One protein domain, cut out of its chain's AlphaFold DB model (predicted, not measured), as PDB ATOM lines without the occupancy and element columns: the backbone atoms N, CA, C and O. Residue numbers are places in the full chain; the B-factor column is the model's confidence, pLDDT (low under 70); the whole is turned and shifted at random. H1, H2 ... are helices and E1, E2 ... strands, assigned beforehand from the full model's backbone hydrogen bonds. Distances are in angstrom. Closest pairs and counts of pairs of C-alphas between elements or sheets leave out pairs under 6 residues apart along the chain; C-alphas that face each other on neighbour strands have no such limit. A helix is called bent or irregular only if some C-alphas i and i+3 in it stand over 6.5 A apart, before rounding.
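Overview. This is residues 7 to 123, 172 to 184 and 200 to 227 of the 411 residues of an uncharacterized protein of Desulfobacter postgatei (UniProt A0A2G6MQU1). A small three-stranded sheet makes a wall at one side of the domain, with the long helix H3 packed over one of its faces; H1 and H5 cross H3, while H7 packs on its last two residues, 59 and 60. H8 packs on both H5 and H7, and H6 leads away from H5 as an arm whose last residues, 118 to 123, stick out. The printed part has 158 residues with eight named helices and three named strands, in the order H1 E1 E2 E3 H2 H3 H4 H5 H6 H7 H8. The sheet runs E1 E3 E2 and is mixed, and the class is mostly helix. The whole is compact, with a radius of gyration of the C-alphas of 14.9 A, and spans 47 by 37 by 30 A.

Arrangement. In the sheet, E3, residues 32 to 35, is the inner strand. E1, residues 16 to 19, is parallel to E3 at 27 degrees, with N 33 and O 16 2.8 A apart and N 18 and O 33 2.9 A apart, within hydrogen-bond range. E2, residues 26 to 28, is antiparallel to E3 at 169 degrees, with N 27 and O 34 2.8 A apart; E2 and E3 form a hairpin. Residues 27 to 28 of E2 also pair, parallel, with residues 179 to 180. H3, residues 45 to 60, is on the sheet at a height over the sheet of 9.5 A; these are two layers, helix on one face of a sheet. H3 lies over E2 and runs along the strands, at 15 degrees to E2 on the local plane. H2, residues 37 to 42, only grazes the sheet with its residues 37 to 40. H1, residues 7 to 12, touches H3 about perpendicular, at 79 degrees; the closest C-alphas, of Phe 8 and Ala 53, are 5.6 A apart. H5, residues 72 to 89, touches H3 with residues 79 to 87 alone, at a steep tilt of 61 degrees, opposite ways; the closest C-alphas, of Met 57 and Ile 83, are 6.7 A apart. H4, residues 63 to 66, is close to H5 but not clearly touching, with the closest C-alphas, of His 63 and Cys 79, 7.0 A apart. H6, residues 109 to 123, touches H5 at a steep tilt of 59 degrees, with the closest C-alphas, of Ala 78 and Tyr 113, 5.1 A apart. H7, residues 201 to 214, touches H1 at a tilt of 35.5 degrees, only just steep, opposite ways; the closest C-alphas, of Phe 7 and Ala 208, are 5.1 A apart. H8, residues 220 to 227, touches H5, the closest C-alphas being those of Ile 86 and Gly 221, 4.7 A apart, and H7, those of Ile 206 and Val 226, 7.3 A apart. Every O i to N i+4 pair is within hydrogen-bond range in H1, H7 and H8; the counts are 1 of 2 in H2, 10 of 12 in H3, 12 of 14 in H5 and 10 of 11 in H6, and H4 is too short for such a pair.

Along the chain. H1 begins at C-alpha 7, (100.727, 70.090, 113.477). E1 measures 10.1 A from first to last C-alpha, E3 9.5 A and E2 7.3 A. H3 measures 22.5 A, H6 21.4 A and H7 19.7 A. H5, the longest helix, measures 26.5 A from C-alpha 72, (108.894, 70.289, 87.089), and has a kink of 26 degrees near residue 82; it is neither bent nor irregular, but only just: C-alphas 82 and 85 are 6.4 A apart. H8 measures 10.4 A and ends at C-alpha 227, (115.159, 74.929, 113.766).

Size, cuts and confidence. The two C-alphas farthest apart, of Glu 123 and Ser 214, are 48.1 A apart. Residues 124 to 171 are cut out, with 20.6 A between C-alphas 123 and 172, and residues 185 to 199, with 15.1 A between C-alphas 184 and 200. Of the links printed whole, that from H5 to H6, residues 90 to 108, is long. The mean pLDDT of the printed part is 83.7; residues 119 to 123, 172 to 175, 183 to 184, 214 and 227 are under 70.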
ATOM      1  N   PHE A   7      99.805  69.317 114.310       88.12
ATOM      2  CA  PHE A   7     100.727  70.090 113.477       88.12
ATOM      3  C   PHE A   7     100.241  70.154 112.018       88.12
ATOM      4  O   PHE A   7      99.825  71.219 111.560       88.12
ATOM      5  N   PHE A   8     100.180  69.010 111.325       90.50
ATOM      6  CA  PHE A   8      99.742  68.951 109.924       90.50
ATOM      7  C   PHE A   8      98.287  69.392 109.759       90.50
ATOM      8  O   PHE A   8      97.954  70.080 108.800       90.50
ATOM      9  N   ALA A   9      97.415  69.053 110.715       88.06
ATOM     10  CA  ALA A   9      96.012  69.446 110.654       88.06
ATOM     11  C   ALA A   9      95.822  70.970 110.687       88.06
ATOM     12  O   ALA A   9      94.986  71.491 109.957       88.06
ATOM     13  N   SER A  10      96.587  71.685 111.519       87.19
ATOM     14  CA  SER A  10      96.494  73.147 111.614       87.19
ATOM     15  C   SER A  10      96.904  73.843 110.314       87.19
ATOM     16  O   SER A  10      96.264  74.807 109.900       87.19
ATOM     17  N   LEU A  11      97.912  73.295 109.633       87.50
ATOM     18  CA  LEU A  11      98.380  73.769 108.336       87.50
ATOM     19  C   LEU A  11      97.379  73.435 107.219       87.50
ATOM     20  O   LEU A  11      97.085  74.289 106.388       87.50
ATOM     21  N   ALA A  12      96.783  72.238 107.243       88.12
ATOM     22  CA  ALA A  12      95.791  71.807 106.257       88.12
ATOM     23  C   ALA A  12      94.565  72.731 106.194       88.12
ATOM     24  O   ALA A  12      94.029  72.971 105.118       88.12
ATOM     25  N   MET A  13      94.146  73.294 107.334       87.75
ATOM     26  CA  MET A  13      92.990  74.200 107.424       87.75
ATOM     27  C   MET A  13      93.193  75.541 106.702       87.75
ATOM     28  O   MET A  13      92.239  76.307 106.583       87.75
ATOM     29  N   ARG A  14      94.415  75.840 106.243       86.88
ATOM     30  CA  ARG A  14      94.729  77.045 105.462       86.88
ATOM     31  C   ARG A  14      94.482  76.865 103.967       86.88
ATOM     32  O   ARG A  14      94.408  77.858 103.252       86.88
ATOM     33  N   LEU A  15      94.385  75.622 103.494       87.31
ATOM     34  CA  LEU A  15      94.195  75.323 102.080       87.31
ATOM     35  C   LEU A  15      92.709  75.232 101.737       87.31
ATOM     36  O   LEU A  15      91.904  74.672 102.483       87.31
ATOM     37  N   THR A  16      92.355  75.736 100.558       89.75
ATOM     38  CA  THR A  16      91.009  75.583 100.000       89.75
ATOM     39  C   THR A  16      90.911  74.252  99.265       89.75
ATOM     40  O   THR A  16      91.659  74.003  98.323       89.75
ATOM     41  N   LEU A  17      89.984  73.386  99.675       92.00
ATOM     42  CA  LEU A  17      89.760  72.099  99.015       92.00
ATOM     43  C   LEU A  17      89.095  72.296  97.647       92.00
ATOM     44  O   LEU A  17      88.070  72.973  97.545       92.00
ATOM     45  N   LYS A  18      89.641  71.651  96.614       93.31
ATOM     46  CA  LYS A  18      89.091  71.663  95.256       93.31
ATOM     47  C   LYS A  18      89.102  70.257  94.663       93.31
ATOM     48  O   LYS A  18      90.146  69.621  94.580       93.31
ATOM     49  N   GLU A  19      87.941  69.790  94.217       94.44
ATOM     50  CA  GLU A  19      87.866  68.561  93.427       94.44
ATOM     51  C   GLU A  19      88.474  68.794  92.044       94.44
ATOM     52  O   GLU A  19      88.121  69.749  91.347       94.44
ATOM     53  N   ASP A  20      89.373  67.903  91.647       91.19
ATOM     54  CA  ASP A  20      90.024  67.916  90.349       91.19
ATOM     55  C   ASP A  20      90.213  66.482  89.839       91.19
ATOM     56  O   ASP A  20      91.079  65.742  90.297       91.19
ATOM     57  N   ARG A  21      89.378  66.080  88.879       91.38
ATOM     58  CA  ARG A  21      89.429  64.740  88.275       91.38
ATOM     59  C   ARG A  21      90.511  64.597  87.205       91.38
ATOM     60  O   ARG A  21      90.716  63.480  86.743       91.38
ATOM     61  N   THR A  22      91.151  65.689  86.775       88.44
ATOM     62  CA  THR A  22      92.211  65.616  85.756       88.44
ATOM     63  C   THR A  22      93.551  65.250  86.372       88.44
ATOM     64  O   THR A  22      94.373  64.637  85.706       88.44
ATOM     65  N   CYS A  23      93.767  65.571  87.652       85.56
ATOM     66  CA  CYS A  23      94.955  65.120  88.366       85.56
ATOM     67  C   CYS A  23      94.865  63.628  88.716       85.56
ATOM     68  O   CYS A  23      93.778  63.075  88.902       85.56
ATOM     69  N   ARG A  24      96.016  62.964  88.835       86.19
ATOM     70  CA  ARG A  24      96.063  61.528  89.136       86.19
ATOM     71  C   ARG A  24      95.734  61.221  90.599       86.19
ATOM     72  O   ARG A  24      94.982  60.288  90.875       86.19
ATOM     73  N   THR A  25      96.285  62.006  91.524       89.81
ATOM     74  CA  THR A  25      96.185  61.780  92.975       89.81
ATOM     75  C   THR A  25      95.694  63.037  93.700       89.81
ATOM     76  O   THR A  25      94.489  63.206  93.901       89.81
ATOM     77  N   ALA A  26      96.603  63.927  94.084       92.75
ATOM     78  CA  ALA A  26      96.345  65.215  94.712       92.75
ATOM     79  C   ALA A  26      97.434  66.218  94.318       92.75
ATOM     80  O   ALA A  26      98.511  65.828  93.879       92.75
ATOM     81  N   TRP A  27      97.166  67.508  94.485       93.12
ATOM     82  CA  TRP A  27      98.137  68.560  94.210       93.12
ATOM     83  C   TRP A  27      97.941  69.773  95.113       93.12
ATOM     84  O   TRP A  27      96.874  69.982  95.695       93.12
ATOM     85  N   THR A  28      98.963  70.619  95.196       92.62
ATOM     86  CA  THR A  28      98.834  71.940  95.819       92.62
ATOM     87  C   THR A  28      99.636  73.011  95.096       92.62
ATOM     88  O   THR A  28     100.727  72.753  94.607       92.62
ATOM     89  N   ASP A  29      99.091  74.224  95.054       88.62
ATOM     90  CA  ASP A  29      99.741  75.457  94.579       88.62
ATOM     91  C   ASP A  29     100.093  76.411  95.746       88.62
ATOM     92  O   ASP A  29     100.423  77.580  95.550       88.62
ATOM     93  N   GLY A  30      99.956  75.925  96.985       86.38
ATOM     94  CA  GLY A  30     100.132  76.682  98.222       86.38
ATOM     95  C   GLY A  30      98.927  77.489  98.707       86.38
ATOM     96  O   GLY A  30      98.969  78.009  99.822       86.38
ATOM     97  N   LYS A  31      97.827  77.534  97.945       88.00
ATOM     98  CA  LYS A  31      96.528  78.090  98.383       88.00
ATOM     99  C   LYS A  31      95.405  77.055  98.316       88.00
ATOM    100  O   LYS A  31      94.495  77.044  99.144       88.00
ATOM    101  N   THR A  32      95.492  76.164  97.345       90.56
ATOM    102  CA  THR A  32      94.520  75.137  97.008       90.56
ATOM    103  C   THR A  32      95.088  73.768  97.357       90.56
ATOM    104  O   THR A  32      96.265  73.483  97.128       90.56
ATOM    105  N   PHE A  33      94.237  72.904  97.895       93.12
ATOM    106  CA  PHE A  33      94.454  71.466  97.951       93.12
ATOM    107  C   PHE A  33      93.534  70.845  96.899       93.12
ATOM    108  O   PHE A  33      92.329  70.689  97.124       93.12
ATOM    109  N   GLY A  34      94.097  70.548  95.732       93.38
ATOM    110  CA  GLY A  34      93.417  69.849  94.652       93.38
ATOM    111  C   GLY A  34      93.451  68.342  94.871       93.38
ATOM    112  O   GLY A  34      94.468  67.809  95.308       93.38
ATOM    113  N   TYR A  35      92.356  67.639  94.597       94.12
ATOM    114  CA  TYR A  35      92.333  66.185  94.745       94.12
ATOM    115  C   TYR A  35      91.440  65.477  93.743       94.12
ATOM    116  O   TYR A  35      90.345  65.945  93.424       94.12
ATOM    117  N   ASN A  36      91.867  64.281  93.340       93.81
ATOM    118  CA  ASN A  36      91.041  63.381  92.563       93.81
ATOM    119  C   ASN A  36      90.093  62.598  93.493       93.81
ATOM    120  O   ASN A  36      90.553  61.780  94.301       93.81
ATOM    121  N   PRO A  37      88.764  62.803  93.399       93.12
ATOM    122  CA  PRO A  37      87.806  62.103  94.250       93.12
ATOM    123  C   PRO A  37      87.809  60.588  94.016       93.12
ATOM    124  O   PRO A  37      87.573  59.832  94.955       93.12
ATOM    125  N   ASP A  38      88.095  60.122  92.798       92.00
ATOM    126  CA  ASP A  38      88.108  58.693  92.485       92.00
ATOM    127  C   ASP A  38      89.297  58.000  93.170       92.00
ATOM    128  O   ASP A  38      89.139  56.905  93.709       92.00
ATOM    129  N   TYR A  39      90.450  58.676  93.250       89.94
ATOM    130  CA  TYR A  39      91.630  58.190  93.970       89.94
ATOM    131  C   TYR A  39      91.449  58.235  95.495       89.94
ATOM    132  O   TYR A  39      91.698  57.246  96.186       89.94
ATOM    133  N   ILE A  40      90.956  59.351  96.046       91.69
ATOM    134  CA  ILE A  40      90.757  59.486  97.500       91.69
ATOM    135  C   ILE A  40      89.750  58.463  98.037       91.69
ATOM    136  O   ILE A  40      89.953  57.919  99.122       91.69
ATOM    137  N   ASN A  41      88.681  58.170  97.291       91.25
ATOM    138  CA  ASN A  41      87.629  57.258  97.745       91.25
ATOM    139  C   ASN A  41      88.079  55.793  97.848       91.25
ATOM    140  O   ASN A  41      87.486  55.033  98.615       91.25
ATOM    141  N   ILE A  42      89.106  55.388  97.095       92.12
ATOM    142  CA  ILE A  42      89.659  54.025  97.151       92.12
ATOM    143  C   ILE A  42      90.829  53.898  98.133       92.12
ATOM    144  O   ILE A  42      91.215  52.785  98.492       92.12
ATOM    145  N   LEU A  43      91.397  55.021  98.581       91.44
ATOM    146  CA  LEU A  43      92.580  55.031  99.424       91.44
ATOM    147  C   LEU A  43      92.219  54.693 100.886       91.44
ATOM    148  O   LEU A  43      91.310  55.301 101.463       91.44
ATOM    149  N   PRO A  44      92.934  53.759 101.545       93.88
ATOM    150  CA  PRO A  44      92.732  53.487 102.963       93.88
ATOM    151  C   PRO A  44      92.895  54.752 103.807       93.88
ATOM    152  O   PRO A  44      93.786  55.566 103.568       93.88
ATOM    153  N   ARG A  45      92.076  54.884 104.856       90.62
ATOM    154  CA  ARG A  45      92.032  56.094 105.693       90.62
ATOM    155  C   ARG A  45      93.397  56.508 106.252       90.62
ATOM    156  O   ARG A  45      93.656  57.699 106.366       90.62
ATOM    157  N   GLU A  46      94.247  55.553 106.616       91.75
ATOM    158  CA  GLU A  46      95.596  55.831 107.131       91.75
ATOM    159  C   GLU A  46      96.490  56.469 106.060       91.75
ATOM    160  O   GLU A  46      97.099  57.507 106.317       91.75
ATOM    161  N   LYS A  47      96.464  55.924 104.837       92.25
ATOM    162  CA  LYS A  47      97.192  56.463 103.680       92.25
ATOM    163  C   LYS A  47      96.649  57.811 103.227       92.25
ATOM    164  O   LYS A  47      97.423  58.667 102.828       92.25
ATOM    165  N   LEU A  48      95.340  58.039 103.356       92.50
ATOM    166  CA  LEU A  48      94.741  59.348 103.099       92.50
ATOM    167  C   LEU A  48      95.266  60.414 104.069       92.50
ATOM    168  O   LEU A  48      95.536  61.537 103.658       92.50
ATOM    169  N   VAL A  49      95.451  60.073 105.350       92.88
ATOM    170  CA  VAL A  49      96.057  61.004 106.313       92.88
ATOM    171  C   VAL A  49      97.509  61.309 105.935       92.88
ATOM    172  O   VAL A  49      97.901  62.472 106.018       92.88
ATOM    173  N   GLY A  50      98.276  60.305 105.497       92.81
ATOM    174  CA  GLY A  50      99.635  60.494 104.986       92.81
ATOM    175  C   GLY A  50      99.687  61.368 103.733       92.81
ATOM    176  O   GLY A  50     100.436  62.337 103.721       92.81
ATOM    177  N   LEU A  51      98.835  61.089 102.739       93.50
ATOM    178  CA  LEU A  51      98.688  61.886 101.515       93.50
ATOM    179  C   LEU A  51      98.405  63.351 101.854       93.50
ATOM    180  O   LEU A  51      99.114  64.245 101.416       93.50
ATOM    181  N   SER A  52      97.409  63.607 102.702       92.94
ATOM    182  CA  SER A  52      97.077  64.977 103.082       92.94
ATOM    183  C   SER A  52      98.210  65.682 103.831       92.94
ATOM    184  O   SER A  52      98.434  66.868 103.605       92.94
ATOM    185  N   ALA A  53      98.920  64.985 104.721       93.19
ATOM    186  CA  ALA A  53     100.068  65.562 105.417       93.19
ATOM    187  C   ALA A  53     101.220  65.872 104.449       93.19
ATOM    188  O   ALA A  53     101.838  66.927 104.575       93.19
ATOM    189  N   HIS A  54     101.455  65.003 103.464       93.69
ATOM    190  CA  HIS A  54     102.430  65.207 102.397       93.69
ATOM    191  C   HIS A  54     102.108  66.443 101.567       93.69
ATOM    192  O   HIS A  54     102.910  67.374 101.521       93.69
ATOM    193  N   THR A  55     100.894  66.522 101.023       92.38
ATOM    194  CA  THR A  55     100.469  67.665 100.214       92.38
ATOM    195  C   THR A  55     100.609  68.984 100.984       92.38
ATOM    196  O   THR A  55     101.058  69.977 100.431       92.38
ATOM    197  N   VAL A  56     100.312  69.007 102.287       92.75
ATOM    198  CA  VAL A  56     100.439  70.211 103.133       92.75
ATOM    199  C   VAL A  56     101.895  70.587 103.436       92.75
ATOM    200  O   VAL A  56     102.186  71.756 103.701       92.75
ATOM    201  N   MET A  57     102.831  69.639 103.378       91.81
ATOM    202  CA  MET A  57     104.246  69.922 103.623       91.81
ATOM    203  C   MET A  57     104.921  70.681 102.474       91.81
ATOM    204  O   MET A  57     105.847  71.444 102.735       91.81
ATOM    205  N   HIS A  58     104.441  70.575 101.230       91.88
ATOM    206  CA  HIS A  58     104.988  71.381 100.128       91.88
ATOM    207  C   HIS A  58     104.873  72.891 100.373       91.88
ATOM    208  O   HIS A  58     105.884  73.588 100.243       91.88
ATOM    209  N   PRO A  59     103.703  73.443 100.749       89.00
ATOM    210  CA  PRO A  59     103.620  74.848 101.094       89.00
ATOM    211  C   PRO A  59     104.260  75.182 102.433       89.00
ATOM    212  O   PRO A  59     104.868  76.238 102.536       89.00
ATOM    213  N   ALA A  60     104.252  74.271 103.411       86.75
ATOM    214  CA  ALA A  60     105.006  74.460 104.653       86.75
ATOM    215  C   ALA A  60     106.517  74.668 104.408       86.75
ATOM    216  O   ALA A  60     107.159  75.439 105.122       86.75
ATOM    217  N   CYS A  61     107.069  74.013 103.382       84.44
ATOM    218  CA  CYS A  61     108.460  74.134 102.941       84.44
ATOM    219  C   CYS A  61     108.662  75.139 101.786       84.44
ATOM    220  O   CYS A  61     109.755  75.212 101.217       84.44
ATOM    221  N   ASN A  62     107.630  75.905 101.409       84.88
ATOM    222  CA  ASN A  62     107.650  76.858 100.292       84.88
ATOM    223  C   ASN A  62     108.084  76.263  98.934       84.88
ATOM    224  O   ASN A  62     108.587  76.977  98.067       84.88
ATOM    225  N   HIS A  63     107.871  74.966  98.699       88.00
ATOM    226  CA  HIS A  63     108.274  74.305  97.449       88.00
ATOM    227  C   HIS A  63     107.598  74.908  96.204       88.00
ATOM    228  O   HIS A  63     108.242  75.029  95.163       88.00
ATOM    229  N   HIS A  64     106.357  75.383  96.349       86.38
ATOM    230  CA  HIS A  64     105.571  76.082  95.322       86.38
ATOM    231  C   HIS A  64     106.140  77.452  94.894       86.38
ATOM    232  O   HIS A  64     105.689  78.011  93.899       86.38
ATOM    233  N   LEU A  65     107.115  78.002  95.632       82.75
ATOM    234  CA  LEU A  65     107.792  79.278  95.329       82.75
ATOM    235  C   LEU A  65     109.265  79.093  94.928       82.75
ATOM    236  O   LEU A  65     109.908  80.021  94.438       82.75
ATOM    237  N   ARG A  66     109.831  77.904  95.165       80.00
ATOM    238  CA  ARG A  66     111.276  77.628  95.070       80.00
ATOM    239  C   ARG A  66     111.699  76.961  93.759       80.00
ATOM    240  O   ARG A  66     112.901  76.909  93.474       80.00
ATOM    241  N   ARG A  67     110.745  76.496  92.945       83.38
ATOM    242  CA  ARG A  67     111.014  75.820  91.668       83.38
ATOM    243  C   ARG A  67     111.800  76.707  90.699       83.38
ATOM    244  O   ARG A  67     112.919  76.345  90.334       83.38
ATOM    245  N   LYS A  68     111.302  77.916  90.400       81.81
ATOM    246  CA  LYS A  68     111.880  78.847  89.404       81.81
ATOM    247  C   LYS A  68     112.021  78.154  88.036       81.81
ATOM    248  O   LYS A  68     111.075  77.518  87.596       81.81
ATOM    249  N   ASP A  69     113.191  78.226  87.404       82.00
ATOM    250  CA  ASP A  69     113.470  77.646  86.080       82.00
ATOM    251  C   ASP A  69     113.839  76.147  86.118       82.00
ATOM    252  O   ASP A  69     114.368  75.613  85.146       82.00
ATOM    253  N   LYS A  70     113.630  75.465  87.254       84.69
ATOM    254  CA  LYS A  70     113.920  74.031  87.401       84.69
ATOM    255  C   LYS A  70     112.876  73.173  86.692       84.69
ATOM    256  O   LYS A  70     111.701  73.540  86.626       84.69
ATOM    257  N   ASP A  71     113.305  72.001  86.241       89.56
ATOM    258  CA  ASP A  71     112.422  71.008  85.644       89.56
ATOM    259  C   ASP A  71     111.310  70.598  86.637       89.56
ATOM    260  O   ASP A  71     111.619  70.264  87.788       89.56
ATOM    261  N   PRO A  72     110.021  70.653  86.234       86.31
ATOM    262  CA  PRO A  72     108.894  70.289  87.089       86.31
ATOM    263  C   PRO A  72     108.995  68.898  87.715       86.31
ATOM    264  O   PRO A  72     108.717  68.743  88.904       86.31
ATOM    265  N   GLU A  73     109.370  67.897  86.924       88.06
ATOM    266  CA  GLU A  73     109.332  66.498  87.329       88.06
ATOM    267  C   GLU A  73     110.453  66.212  88.332       88.06
ATOM    268  O   GLU A  73     110.208  65.679  89.418       88.06
ATOM    269  N   ILE A  74     111.677  66.635  88.009       88.19
ATOM    270  CA  ILE A  74     112.835  66.460  88.893       88.19
ATOM    271  C   ILE A  74     112.647  67.274  90.182       88.19
ATOM    272  O   ILE A  74     113.019  66.820  91.265       88.19
ATOM    273  N   TRP A  75     112.025  68.456  90.101       90.25
ATOM    274  CA  TRP A  75     111.716  69.259  91.284       90.25
ATOM    275  C   TRP A  75     110.710  68.578  92.212       90.25
ATOM    276  O   TRP A  75     110.944  68.554  93.423       90.25
ATOM    277  N   ASN A  76     109.641  67.982  91.673       90.81
ATOM    278  CA  ASN A  76     108.691  67.206  92.474       90.81
ATOM    279  C   ASN A  76     109.388  66.025  93.159       90.81
ATOM    280  O   ASN A  76     109.302  65.902  94.379       90.81
ATOM    281  N   LYS A  77     110.192  65.244  92.420       90.06
ATOM    282  CA  LYS A  77     110.990  64.146  93.003       90.06
ATOM    283  C   LYS A  77     111.873  64.638  94.149       90.06
ATOM    284  O   LYS A  77     111.879  64.050  95.229       90.06
ATOM    285  N   ALA A  78     112.601  65.735  93.933       88.12
ATOM    286  CA  ALA A  78     113.485  66.310  94.938       88.12
ATOM    287  C   ALA A  78     112.729  66.758  96.201       88.12
ATOM    288  O   ALA A  78     113.196  66.520  97.314       88.12
ATOM    289  N   CYS A  79     111.549  67.362  96.041       90.50
ATOM    290  CA  CYS A  79     110.688  67.748  97.157       90.50
ATOM    291  C   CYS A  79     110.204  66.531  97.957       90.50
ATOM    292  O   CYS A  79     110.242  66.549  99.191       90.50
ATOM    293  N   ASP A  80     109.787  65.471  97.268       92.12
ATOM    294  CA  ASP A  80     109.236  64.263  97.881       92.12
ATOM    295  C   ASP A  80     110.290  63.510  98.694       92.12
ATOM    296  O   ASP A  80     110.011  63.092  99.821       92.12
ATOM    297  N   TYR A  81     111.523  63.408  98.181       91.12
ATOM    298  CA  TYR A  81     112.650  62.812  98.909       91.12
ATOM    299  C   TYR A  81     112.967  63.536 100.223       91.12
ATOM    300  O   TYR A  81     113.437  62.901 101.166       91.12
ATOM    301  N   VAL A  82     112.682  64.838 100.314       88.31
ATOM    302  CA  VAL A  82     112.868  65.629 101.542       88.31
ATOM    303  C   VAL A  82     111.669  65.492 102.485       88.31
ATOM    304  O   VAL A  82     111.840  65.374 103.699       88.31
ATOM    305  N   ILE A  83     110.443  65.482 101.955       91.81
ATOM    306  CA  ILE A  83     109.212  65.440 102.759       91.81
ATOM    307  C   ILE A  83     108.963  64.049 103.351       91.81
ATOM    308  O   ILE A  83     108.616  63.931 104.531       91.81
ATOM    309  N   ASN A  84     109.128  62.986 102.564       92.94
ATOM    310  CA  ASN A  84     108.725  61.636 102.958       92.94
ATOM    311  C   ASN A  84     109.426  61.136 104.236       92.94
ATOM    312  O   ASN A  84     108.722  60.645 105.122       92.94
ATOM    313  N   PRO A  85     110.748  61.325 104.434       89.44
ATOM    314  CA  PRO A  85     111.409  60.970 105.692       89.44
ATOM    315  C   PRO A  85     110.808  61.666 106.924       89.44
ATOM    316  O   PRO A  85     110.657  61.036 107.970       89.44
ATOM    317  N   ILE A  86     110.408  62.940 106.805       89.31
ATOM    318  CA  ILE A  86     109.801  63.718 107.901       89.31
ATOM    319  C   ILE A  86     108.445  63.120 108.298       89.31
ATOM    320  O   ILE A  86     108.124  63.015 109.484       89.31
ATOM    321  N   LEU A  87     107.642  62.717 107.312       91.75
ATOM    322  CA  LEU A  87     106.326  62.118 107.548       91.75
ATOM    323  C   LEU A  87     106.435  60.715 108.149       91.75
ATOM    324  O   LEU A  87     105.662  60.372 109.046       91.75
ATOM    325  N   LEU A  88     107.415  59.927 107.700       91.12
ATOM    326  CA  LEU A  88     107.700  58.606 108.257       91.12
ATOM    327  C   LEU A  88     108.167  58.703 109.719       91.12
ATOM    328  O   LEU A  88     107.667  57.958 110.561       91.12
ATOM    329  N   ASP A  89     109.038  59.663 110.059       88.12
ATOM    330  CA  ASP A  89     109.433  59.949 111.454       88.12
ATOM    331  C   ASP A  89     108.237  60.396 112.316       88.12
ATOM    332  O   ASP A  89     108.148  60.071 113.501       88.12
ATOM    333  N   ALA A  90     107.254  61.073 111.713       87.19
ATOM    334  CA  ALA A  90     105.993  61.429 112.365       87.19
ATOM    335  C   ALA A  90     105.019  60.243 112.554       87.19
ATOM    336  O   ALA A  90     103.930  60.435 113.106       87.19
ATOM    337  N   GLY A  91     105.386  59.037 112.106       89.62
ATOM    338  CA  GLY A  91     104.578  57.822 112.210       89.62
ATOM    339  C   GLY A  91     103.404  57.763 111.230       89.62
ATOM    340  O   GLY A  91     102.442  57.034 111.478       89.62
ATOM    341  N   LEU A  92     103.442  58.547 110.149       92.38
ATOM    342  CA  LEU A  92     102.413  58.533 109.110       92.38
ATOM    343  C   LEU A  92     102.668  57.419 108.092       92.38
ATOM    344  O   LEU A  92     103.806  57.110 107.752       92.38
ATOM    345  N   VAL A  93     101.581  56.847 107.574       93.19
ATOM    346  CA  VAL A  93     101.625  55.845 106.501       93.19
ATOM    347  C   VAL A  93     101.379  56.551 105.173       93.19
ATOM    348  O   VAL A  93     100.327  57.165 104.997       93.19
ATOM    349  N   LEU A  94     102.333  56.466 104.249       92.75
ATOM    350  CA  LEU A  94     102.237  57.090 102.928       92.75
ATOM    351  C   LEU A  94     101.543  56.168 101.902       92.75
ATOM    352  O   LEU A  94     101.496  54.947 102.100       92.75
ATOM    353  N   PRO A  95     100.967  56.736 100.823       90.62
ATOM    354  CA  PRO A  95     100.556  55.991  99.632       90.62
ATOM    355  C   PRO A  95     101.650  55.064  99.082       90.62
ATOM    356  O   PRO A  95     102.837  55.314  99.270       90.62
ATOM    357  N   ASP A  96     101.250  53.986  98.402       86.69
ATOM    358  CA  ASP A  96     102.215  53.083  97.761       86.69
ATOM    359  C   ASP A  96     102.929  53.798  96.609       86.69
ATOM    360  O   ASP A  96     102.281  54.505  95.842       86.69
ATOM    361  N   GLY A  97     104.240  53.577  96.476       84.06
ATOM    362  CA  GLY A  97     105.070  54.224  95.453       84.06
ATOM    363  C   GLY A  97     105.857  55.443  95.941       84.06
ATOM    364  O   GLY A  97     106.630  55.991  95.162       84.06
ATOM    365  N   PHE A  98     105.715  55.834  97.215       87.00
ATOM    366  CA  PHE A  98     106.422  56.989  97.769       87.00
ATOM    367  C   PHE A  98     107.944  56.907  97.563       87.00
ATOM    368  O   PHE A  98     108.564  55.853  97.716       87.00
ATOM    369  N   LEU A  99     108.544  58.055  97.259       87.12
ATOM    370  CA  LEU A  99     109.980  58.179  97.031       87.12
ATOM    371  C   LEU A  99     110.737  58.250  98.358       87.12
ATOM    372  O   LEU A  99     110.409  59.058  99.230       87.12
ATOM    373  N   TRP A 100     111.752  57.406  98.519       88.62
ATOM    374  CA  TRP A 100     112.602  57.396  99.704       88.62
ATOM    375  C   TRP A 100     114.003  56.901  99.362       88.62
ATOM    376  O   TRP A 100     114.157  55.859  98.730       88.62
ATOM    377  N   ASP A 101     115.007  57.643  99.819       86.69
ATOM    378  CA  ASP A 101     116.414  57.267  99.737       86.69
ATOM    379  C   ASP A 101     117.139  57.801 100.980       86.69
ATOM    380  O   ASP A 101     116.998  58.970 101.353       86.69
ATOM    381  N   GLU A 102     117.916  56.937 101.629       85.12
ATOM    382  CA  GLU A 102     118.725  57.284 102.796       85.12
ATOM    383  C   GLU A 102     119.776  58.360 102.466       85.12
ATOM    384  O   GLU A 102     120.076  59.208 103.307       85.12
ATOM    385  N   ALA A 103     120.278  58.401 101.225       83.50
ATOM    386  CA  ALA A 103     121.295  59.352 100.770       83.50
ATOM    387  C   ALA A 103     120.813  60.814 100.691       83.50
ATOM    388  O   ALA A 103     121.634  61.734 100.549       83.50
ATOM    389  N   TYR A 104     119.498  61.040 100.756       84.75
ATOM    390  CA  TYR A 104     118.880  62.367 100.697       84.75
ATOM    391  C   TYR A 104     118.342  62.853 102.048       84.75
ATOM    392  O   TYR A 104     117.900  63.997 102.154       84.75
ATOM    393  N   ILE A 105     118.427  62.034 103.101       81.38
ATOM    394  CA  ILE A 105     117.981  62.427 104.441       81.38
ATOM    395  C   ILE A 105     118.810  63.619 104.938       81.38
ATOM    396  O   ILE A 105     120.038  63.566 104.985       81.38
ATOM    397  N   GLY A 106     118.121  64.691 105.336       73.38
ATOM    398  CA  GLY A 106     118.738  65.914 105.859       73.38
ATOM    399  C   GLY A 106     119.284  66.870 104.794       73.38
ATOM    400  O   GLY A 106     119.872  67.881 105.156       73.38
ATOM    401  N   LYS A 107     119.099  66.580 103.499       78.25
ATOM    402  CA  LYS A 107     119.433  67.513 102.414       78.25
ATOM    403  C   LYS A 107     118.273  68.456 102.106       78.25
ATOM    404  O   LYS A 107     117.110  68.137 102.353       78.25
ATOM    405  N   THR A 108     118.580  69.605 101.509       82.31
ATOM    406  CA  THR A 108     117.569  70.531 100.979       82.31
ATOM    407  C   THR A 108     117.031  70.059  99.626       82.31
ATOM    408  O   THR A 108     117.696  69.317  98.900       82.31
ATOM    409  N   ALA A 109     115.834  70.518  99.246       84.31
ATOM    410  CA  ALA A 109     115.237  70.173  97.953       84.31
ATOM    411  C   ALA A 109     116.132  70.594  96.770       84.31
ATOM    412  O   ALA A 109     116.229  69.874  95.782       84.31
ATOM    413  N   GLU A 110     116.847  71.717  96.868       84.31
ATOM    414  CA  GLU A 110     117.798  72.156  95.844       84.31
ATOM    415  C   GLU A 110     119.022  71.240  95.762       84.31
ATOM    416  O   GLU A 110     119.431  70.892  94.657       84.31
ATOM    417  N   GLN A 111     119.577  70.810  96.899       80.69
ATOM    418  CA  GLN A 111     120.699  69.866  96.920       80.69
ATOM    419  C   GLN A 111     120.304  68.524  96.295       80.69
ATOM    420  O   GLN A 111     121.048  67.981  95.479       80.69
ATOM    421  N   VAL A 112     119.120  68.002  96.638       85.25
ATOM    422  CA  VAL A 112     118.601  66.760  96.045       85.25
ATOM    423  C   VAL A 112     118.365  66.939  94.547       85.25
ATOM    424  O   VAL A 112     118.793  66.092  93.770       85.25
ATOM    425  N   TYR A 113     117.775  68.061  94.123       87.56
ATOM    426  CA  TYR A 113     117.584  68.374  92.706       87.56
ATOM    427  C   TYR A 113     118.912  68.357  91.937       87.56
ATOM    428  O   TYR A 113     119.011  67.722  90.891       87.56
ATOM    429  N   THR A 114     119.958  69.000  92.465       86.56
ATOM    430  CA  THR A 114     121.290  68.979  91.845       86.56
ATOM    431  C   THR A 114     121.852  67.561  91.748       86.56
ATOM    432  O   THR A 114     122.395  67.210  90.703       86.56
ATOM    433  N   CYS A 115     121.693  66.730  92.784       86.44
ATOM    434  CA  CYS A 115     122.118  65.330  92.736       86.44
ATOM    435  C   CYS A 115     121.362  64.519  91.672       86.44
ATOM    436  O   CYS A 115     121.986  63.718  90.983       86.44
ATOM    437  N   LEU A 116     120.048  64.722  91.528       87.62
ATOM    438  CA  LEU A 116     119.229  64.007  90.542       87.62
ATOM    439  C   LEU A 116     119.637  64.371  89.109       87.62
ATOM    440  O   LEU A 116     119.906  63.479  88.312       87.62
ATOM    441  N   VAL A 117     119.806  65.665  88.818       87.38
ATOM    442  CA  VAL A 117     120.262  66.132  87.495       87.38
ATOM    443  C   VAL A 117     121.666  65.611  87.161       87.38
ATOM    444  O   VAL A 117     121.951  65.269  86.016       87.38
ATOM    445  N   GLN A 118     122.566  65.543  88.148       79.06
ATOM    446  CA  GLN A 118     123.921  65.015  87.947       79.06
ATOM    447  C   GLN A 118     123.935  63.494  87.733       79.06
ATOM    448  O   GLN A 118     124.725  63.014  86.925       79.06
ATOM    449  N   GLY A 119     123.066  62.750  88.423       66.88
ATOM    450  CA  GLY A 119     122.935  61.300  88.263       66.88
ATOM    451  C   GLY A 119     122.328  60.892  86.918       66.88
ATOM    452  O   GLY A 119     122.814  59.951  86.294       66.88
ATOM    453  N   GLU A 120     121.335  61.636  86.421       54.16
ATOM    454  CA  GLU A 120     120.728  61.401  85.099       54.16
ATOM    455  C   GLU A 120     121.738  61.621  83.952       54.16
ATOM    456  O   GLU A 120     121.737  60.884  82.966       54.16
ATOM    457  N   GLY A 121     122.688  62.552  84.120       40.25
ATOM    458  CA  GLY A 121     123.774  62.779  83.158       40.25
ATOM    459  C   GLY A 121     124.794  61.633  83.051       40.25
ATOM    460  O   GLY A 121     125.459  61.501  82.022       40.25
ATOM    461  N   GLU A 122     124.925  60.784  84.076       38.50
ATOM    462  CA  GLU A 122     125.804  59.604  84.037       38.50
ATOM    463  C   GLU A 122     125.114  58.365  83.440       38.50
ATOM    464  O   GLU A 122     125.793  57.503  82.869       38.50
ATOM    465  N   GLU A 123     123.782  58.274  83.514       35.31
ATOM    466  CA  GLU A 123     123.022  57.176  82.903       35.31
ATOM    467  C   GLU A 123     122.877  57.339  81.379       35.31
ATOM    468  O   GLU A 123     123.017  56.351  80.653       35.31
ATOM    469  N   MET A 172     104.098  63.736  86.238       58.09
ATOM    470  CA  MET A 172     104.335  64.794  87.248       58.09
ATOM    471  C   MET A 172     104.198  64.357  88.718       58.09
ATOM    472  O   MET A 172     104.711  65.042  89.605       58.09
ATOM    473  N   ASP A 173     103.586  63.199  88.980       65.81
ATOM    474  CA  ASP A 173     103.455  62.585  90.311       65.81
ATOM    475  C   ASP A 173     104.149  61.211  90.318       65.81
ATOM    476  O   ASP A 173     103.493  60.176  90.304       65.81
ATOM    477  N   PRO A 174     105.483  61.120  90.277       61.78
ATOM    478  CA  PRO A 174     106.157  59.824  90.185       61.78
ATOM    479  C   PRO A 174     105.929  58.947  91.430       61.78
ATOM    480  O   PRO A 174     105.903  57.722  91.313       61.78
ATOM    481  N   GLY A 175     105.711  59.558  92.602       66.81
ATOM    482  CA  GLY A 175     105.561  58.861  93.882       66.81
ATOM    483  C   GLY A 175     104.133  58.466  94.276       66.81
ATOM    484  O   GLY A 175     103.953  57.707  95.227       66.81
ATOM    485  N   GLY A 176     103.099  58.981  93.602       74.38
ATOM    486  CA  GLY A 176     101.709  58.734  94.009       74.38
ATOM    487  C   GLY A 176     101.307  59.446  95.307       74.38
ATOM    488  O   GLY A 176     100.253  59.146  95.874       74.38
ATOM    489  N   THR A 177     102.149  60.351  95.810       74.38
ATOM    490  CA  THR A 177     101.984  61.072  97.081       74.38
ATOM    491  C   THR A 177     101.438  62.487  96.897       74.38
ATOM    492  O   THR A 177     101.098  63.146  97.881       74.38
ATOM    493  N   GLY A 178     101.249  62.899  95.645       74.56
ATOM    494  CA  GLY A 178     100.721  64.198  95.262       74.56
ATOM    495  C   GLY A 178     101.818  65.143  94.784       74.56
ATOM    496  O   GLY A 178     102.970  65.022  95.169       74.56
ATOM    497  N   GLU A 179     101.443  66.085  93.926       86.44
ATOM    498  CA  GLU A 179     102.384  66.982  93.246       86.44
ATOM    499  C   GLU A 179     102.336  68.415  93.799       86.44
ATOM    500  O   GLU A 179     101.301  68.896  94.280       86.44
ATOM    501  N   VAL A 180     103.450  69.147  93.681       86.31
ATOM    502  CA  VAL A 180     103.463  70.596  93.905       86.31
ATOM    503  C   VAL A 180     103.422  71.336  92.575       86.31
ATOM    504  O   VAL A 180     104.216  71.098  91.669       86.31
ATOM    505  N   ARG A 181     102.475  72.267  92.463       86.69
ATOM    506  CA  ARG A 181     102.341  73.203  91.347       86.69
ATOM    507  C   ARG A 181     102.843  74.572  91.788       86.69
ATOM    508  O   ARG A 181     102.802  74.906  92.973       86.69
ATOM    509  N   ASP A 182     103.307  75.375  90.839       81.12
ATOM    510  CA  ASP A 182     103.690  76.750  91.158       81.12
ATOM    511  C   ASP A 182     102.474  77.548  91.626       81.12
ATOM    512  O   ASP A 182     101.392  77.478  91.035       81.12
ATOM    513  N   GLY A 183     102.676  78.346  92.674       66.94
ATOM    514  CA  GLY A 183     101.687  79.332  93.085       66.94
ATOM    515  C   GLY A 183     101.472  80.353  91.971       66.94
ATOM    516  O   GLY A 183     102.424  80.788  91.320       66.94
ATOM    517  N   SER A 184     100.223  80.761  91.733       51.84
ATOM    518  CA  SER A 184      99.938  81.818  90.762       51.84
ATOM    519  C   SER A 184     100.709  83.085  91.157       51.84
ATOM    520  O   SER A 184     100.445  83.659  92.216       51.84
ATOM    521  N   ASP A 200     101.138  83.780 104.905       73.56
ATOM    522  CA  ASP A 200     102.438  83.683 105.555       73.56
ATOM    523  C   ASP A 200     102.553  82.272 106.157       73.56
ATOM    524  O   ASP A 200     102.022  81.952 107.229       73.56
ATOM    525  N   TRP A 201     103.124  81.366 105.364       80.06
ATOM    526  CA  TRP A 201     103.358  79.976 105.728       80.06
ATOM    527  C   TRP A 201     104.406  79.866 106.833       80.06
ATOM    528  O   TRP A 201     104.399  78.883 107.569       80.06
ATOM    529  N   ASP A 202     105.234  80.890 107.019       71.75
ATOM    530  CA  ASP A 202     106.326  80.924 107.982       71.75
ATOM    531  C   ASP A 202     105.756  81.147 109.380       71.75
ATOM    532  O   ASP A 202     105.990  80.349 110.291       71.75
ATOM    533  N   GLN A 203     104.899  82.159 109.522       70.06
ATOM    534  CA  GLN A 203     104.109  82.375 110.735       70.06
ATOM    535  C   GLN A 203     103.253  81.152 111.079       70.06
ATOM    536  O   GLN A 203     103.217  80.713 112.234       70.06
ATOM    537  N   ALA A 204     102.589  80.566 110.079       79.56
ATOM    538  CA  ALA A 204     101.757  79.386 110.281       79.56
ATOM    539  C   ALA A 204     102.574  78.181 110.763       79.56
ATOM    540  O   ALA A 204     102.132  77.465 111.665       79.56
ATOM    541  N   LEU A 205     103.775  77.977 110.213       80.62
ATOM    542  CA  LEU A 205     104.678  76.904 110.616       80.62
ATOM    543  C   LEU A 205     105.140  77.084 112.065       80.62
ATOM    544  O   LEU A 205     105.092  76.130 112.843       80.62
ATOM    545  N   ILE A 206     105.520  78.309 112.450       75.06
ATOM    546  CA  ILE A 206     105.932  78.651 113.821       75.06
ATOM    547  C   ILE A 206     104.789  78.391 114.804       75.06
ATOM    548  O   ILE A 206     104.983  77.741 115.838       75.06
ATOM    549  N   GLN A 207     103.582  78.858 114.483       76.25
ATOM    550  CA  GLN A 207     102.413  78.682 115.338       76.25
ATOM    551  C   GLN A 207     102.031  77.200 115.470       76.25
ATOM    552  O   GLN A 207     101.802  76.716 116.582       76.25
ATOM    553  N   ALA A 208     102.015  76.460 114.357       83.25
ATOM    554  CA  ALA A 208     101.741  75.027 114.336       83.25
ATOM    555  C   ALA A 208     102.769  74.246 115.169       83.25
ATOM    556  O   ALA A 208     102.397  73.391 115.979       83.25
ATOM    557  N   ALA A 209     104.056  74.569 115.017       80.44
ATOM    558  CA  ALA A 209     105.141  73.938 115.756       80.44
ATOM    559  C   ALA A 209     105.056  74.232 117.260       80.44
ATOM    560  O   ALA A 209     105.153  73.310 118.069       80.44
ATOM    561  N   SER A 210     104.810  75.485 117.654       74.69
ATOM    562  CA  SER A 210     104.654  75.888 119.061       74.69
ATOM    563  C   SER A 210     103.482  75.173 119.746       74.69
ATOM    564  O   SER A 210     103.623  74.616 120.844       74.69
ATOM    565  N   ASN A 211     102.338  75.092 119.061       75.50
ATOM    566  CA  ASN A 211     101.162  74.377 119.554       75.50
ATOM    567  C   ASN A 211     101.441  72.873 119.708       75.50
ATOM    568  O   ASN A 211     101.115  72.280 120.737       75.50
ATOM    569  N   ALA A 212     102.087  72.252 118.719       80.12
ATOM    570  CA  ALA A 212     102.434  70.833 118.766       80.12
ATOM    571  C   ALA A 212     103.496  70.509 119.837       80.12
ATOM    572  O   ALA A 212     103.376  69.476 120.501       80.12
ATOM    573  N   ARG A 213     104.477  71.399 120.071       76.94
ATOM    574  CA  ARG A 213     105.447  71.286 121.183       76.94
ATOM    575  C   ARG A 213     104.746  71.318 122.533       76.94
ATOM    576  O   ARG A 213     105.014  70.467 123.375       76.94
ATOM    577  N   SER A 214     103.812  72.249 122.712       69.81
ATOM    578  CA  SER A 214     103.032  72.381 123.952       69.81
ATOM    579  C   SER A 214     102.189  71.135 124.252       69.81
ATOM    580  O   SER A 214     101.942  70.820 125.412       69.81
ATOM    581  N   MET A 215     101.786  70.394 123.215       74.56
ATOM    582  CA  MET A 215     101.056  69.127 123.329       74.56
ATOM    583  C   MET A 215     101.957  67.882 123.389       74.56
ATOM    584  O   MET A 215     101.441  66.771 123.479       74.56
ATOM    585  N   GLY A 216     103.287  68.034 123.324       74.44
ATOM    586  CA  GLY A 216     104.237  66.914 123.342       74.44
ATOM    587  C   GLY A 216     104.177  66.004 122.107       74.44
ATOM    588  O   GLY A 216     104.621  64.863 122.173       74.44
ATOM    589  N   SER A 217     103.619  66.491 120.995       73.94
ATOM    590  CA  SER A 217     103.320  65.705 119.787       73.94
ATOM    591  C   SER A 217     104.124  66.161 118.559       73.94
ATOM    592  O   SER A 217     103.750  65.827 117.433       73.94
ATOM    593  N   LEU A 218     105.185  66.959 118.737       77.88
ATOM    594  CA  LEU A 218     106.001  67.444 117.620       77.88
ATOM    595  C   LEU A 218     106.972  66.344 117.133       77.88
ATOM    596  O   LEU A 218     107.793  65.889 117.935       77.88
ATOM    597  N   PRO A 219     106.924  65.939 115.849       78.25
ATOM    598  CA  PRO A 219     107.904  65.020 115.263       78.25
ATOM    599  C   PRO A 219     109.314  65.620 115.233       78.25
ATOM    600  O   PRO A 219     109.465  66.839 115.103       78.25
ATOM    601  N   LYS A 220     110.358  64.784 115.300       78.44
ATOM    602  CA  LYS A 220     111.748  65.271 115.323       78.44
ATOM    603  C   LYS A 220     112.145  65.884 113.987       78.44
ATOM    604  O   LYS A 220     112.756  66.946 113.992       78.44
ATOM    605  N   GLY A 221     111.750  65.270 112.870       75.38
ATOM    606  CA  GLY A 221     111.999  65.826 111.536       75.38
ATOM    607  C   GLY A 221     111.423  67.237 111.367       75.38
ATOM    608  O   GLY A 221     112.078  68.117 110.820       75.38
ATOM    609  N   VAL A 222     110.236  67.492 111.929       76.94
ATOM    610  CA  VAL A 222     109.618  68.829 111.925       76.94
ATOM    611  C   VAL A 222     110.358  69.790 112.858       76.94
ATOM    612  O   VAL A 222     110.533  70.956 112.522       76.94
ATOM    613  N   ASP A 223     110.809  69.327 114.027       75.69
ATOM    614  CA  ASP A 223     111.584  70.158 114.956       75.69
ATOM    615  C   ASP A 223     112.920  70.610 114.356       75.69
ATOM    616  O   ASP A 223     113.307  71.762 114.546       75.69
ATOM    617  N   ILE A 224     113.593  69.725 113.614       70.88
ATOM    618  CA  ILE A 224     114.817  70.034 112.864       70.88
ATOM    619  C   ILE A 224     114.508  71.049 111.766       70.88
ATOM    620  O   ILE A 224     115.124  72.106 111.761       70.88
ATOM    621  N   LEU A 225     113.487  70.808 110.937       71.25
ATOM    622  CA  LEU A 225     113.075  71.727 109.870       71.25
ATOM    623  C   LEU A 225     112.763  73.140 110.402       71.25
ATOM    624  O   LEU A 225     113.198  74.142 109.844       71.25
ATOM    625  N   VAL A 226     112.024  73.239 111.511       70.88
ATOM    626  CA  VAL A 226     111.695  74.527 112.146       70.88
ATOM    627  C   VAL A 226     112.943  75.192 112.727       70.88
ATOM    628  O   VAL A 226     113.056  76.415 112.687       70.88
ATOM    629  N   LYS A 227     113.882  74.411 113.270       64.62
ATOM    630  CA  LYS A 227     115.159  74.929 113.766       64.62
ATOM    631  C   LYS A 227     116.055  75.402 112.629       64.62
ATOM    632  O   LYS A 227     116.574  76.499 112.738       64.62
TER     633      LYS A 227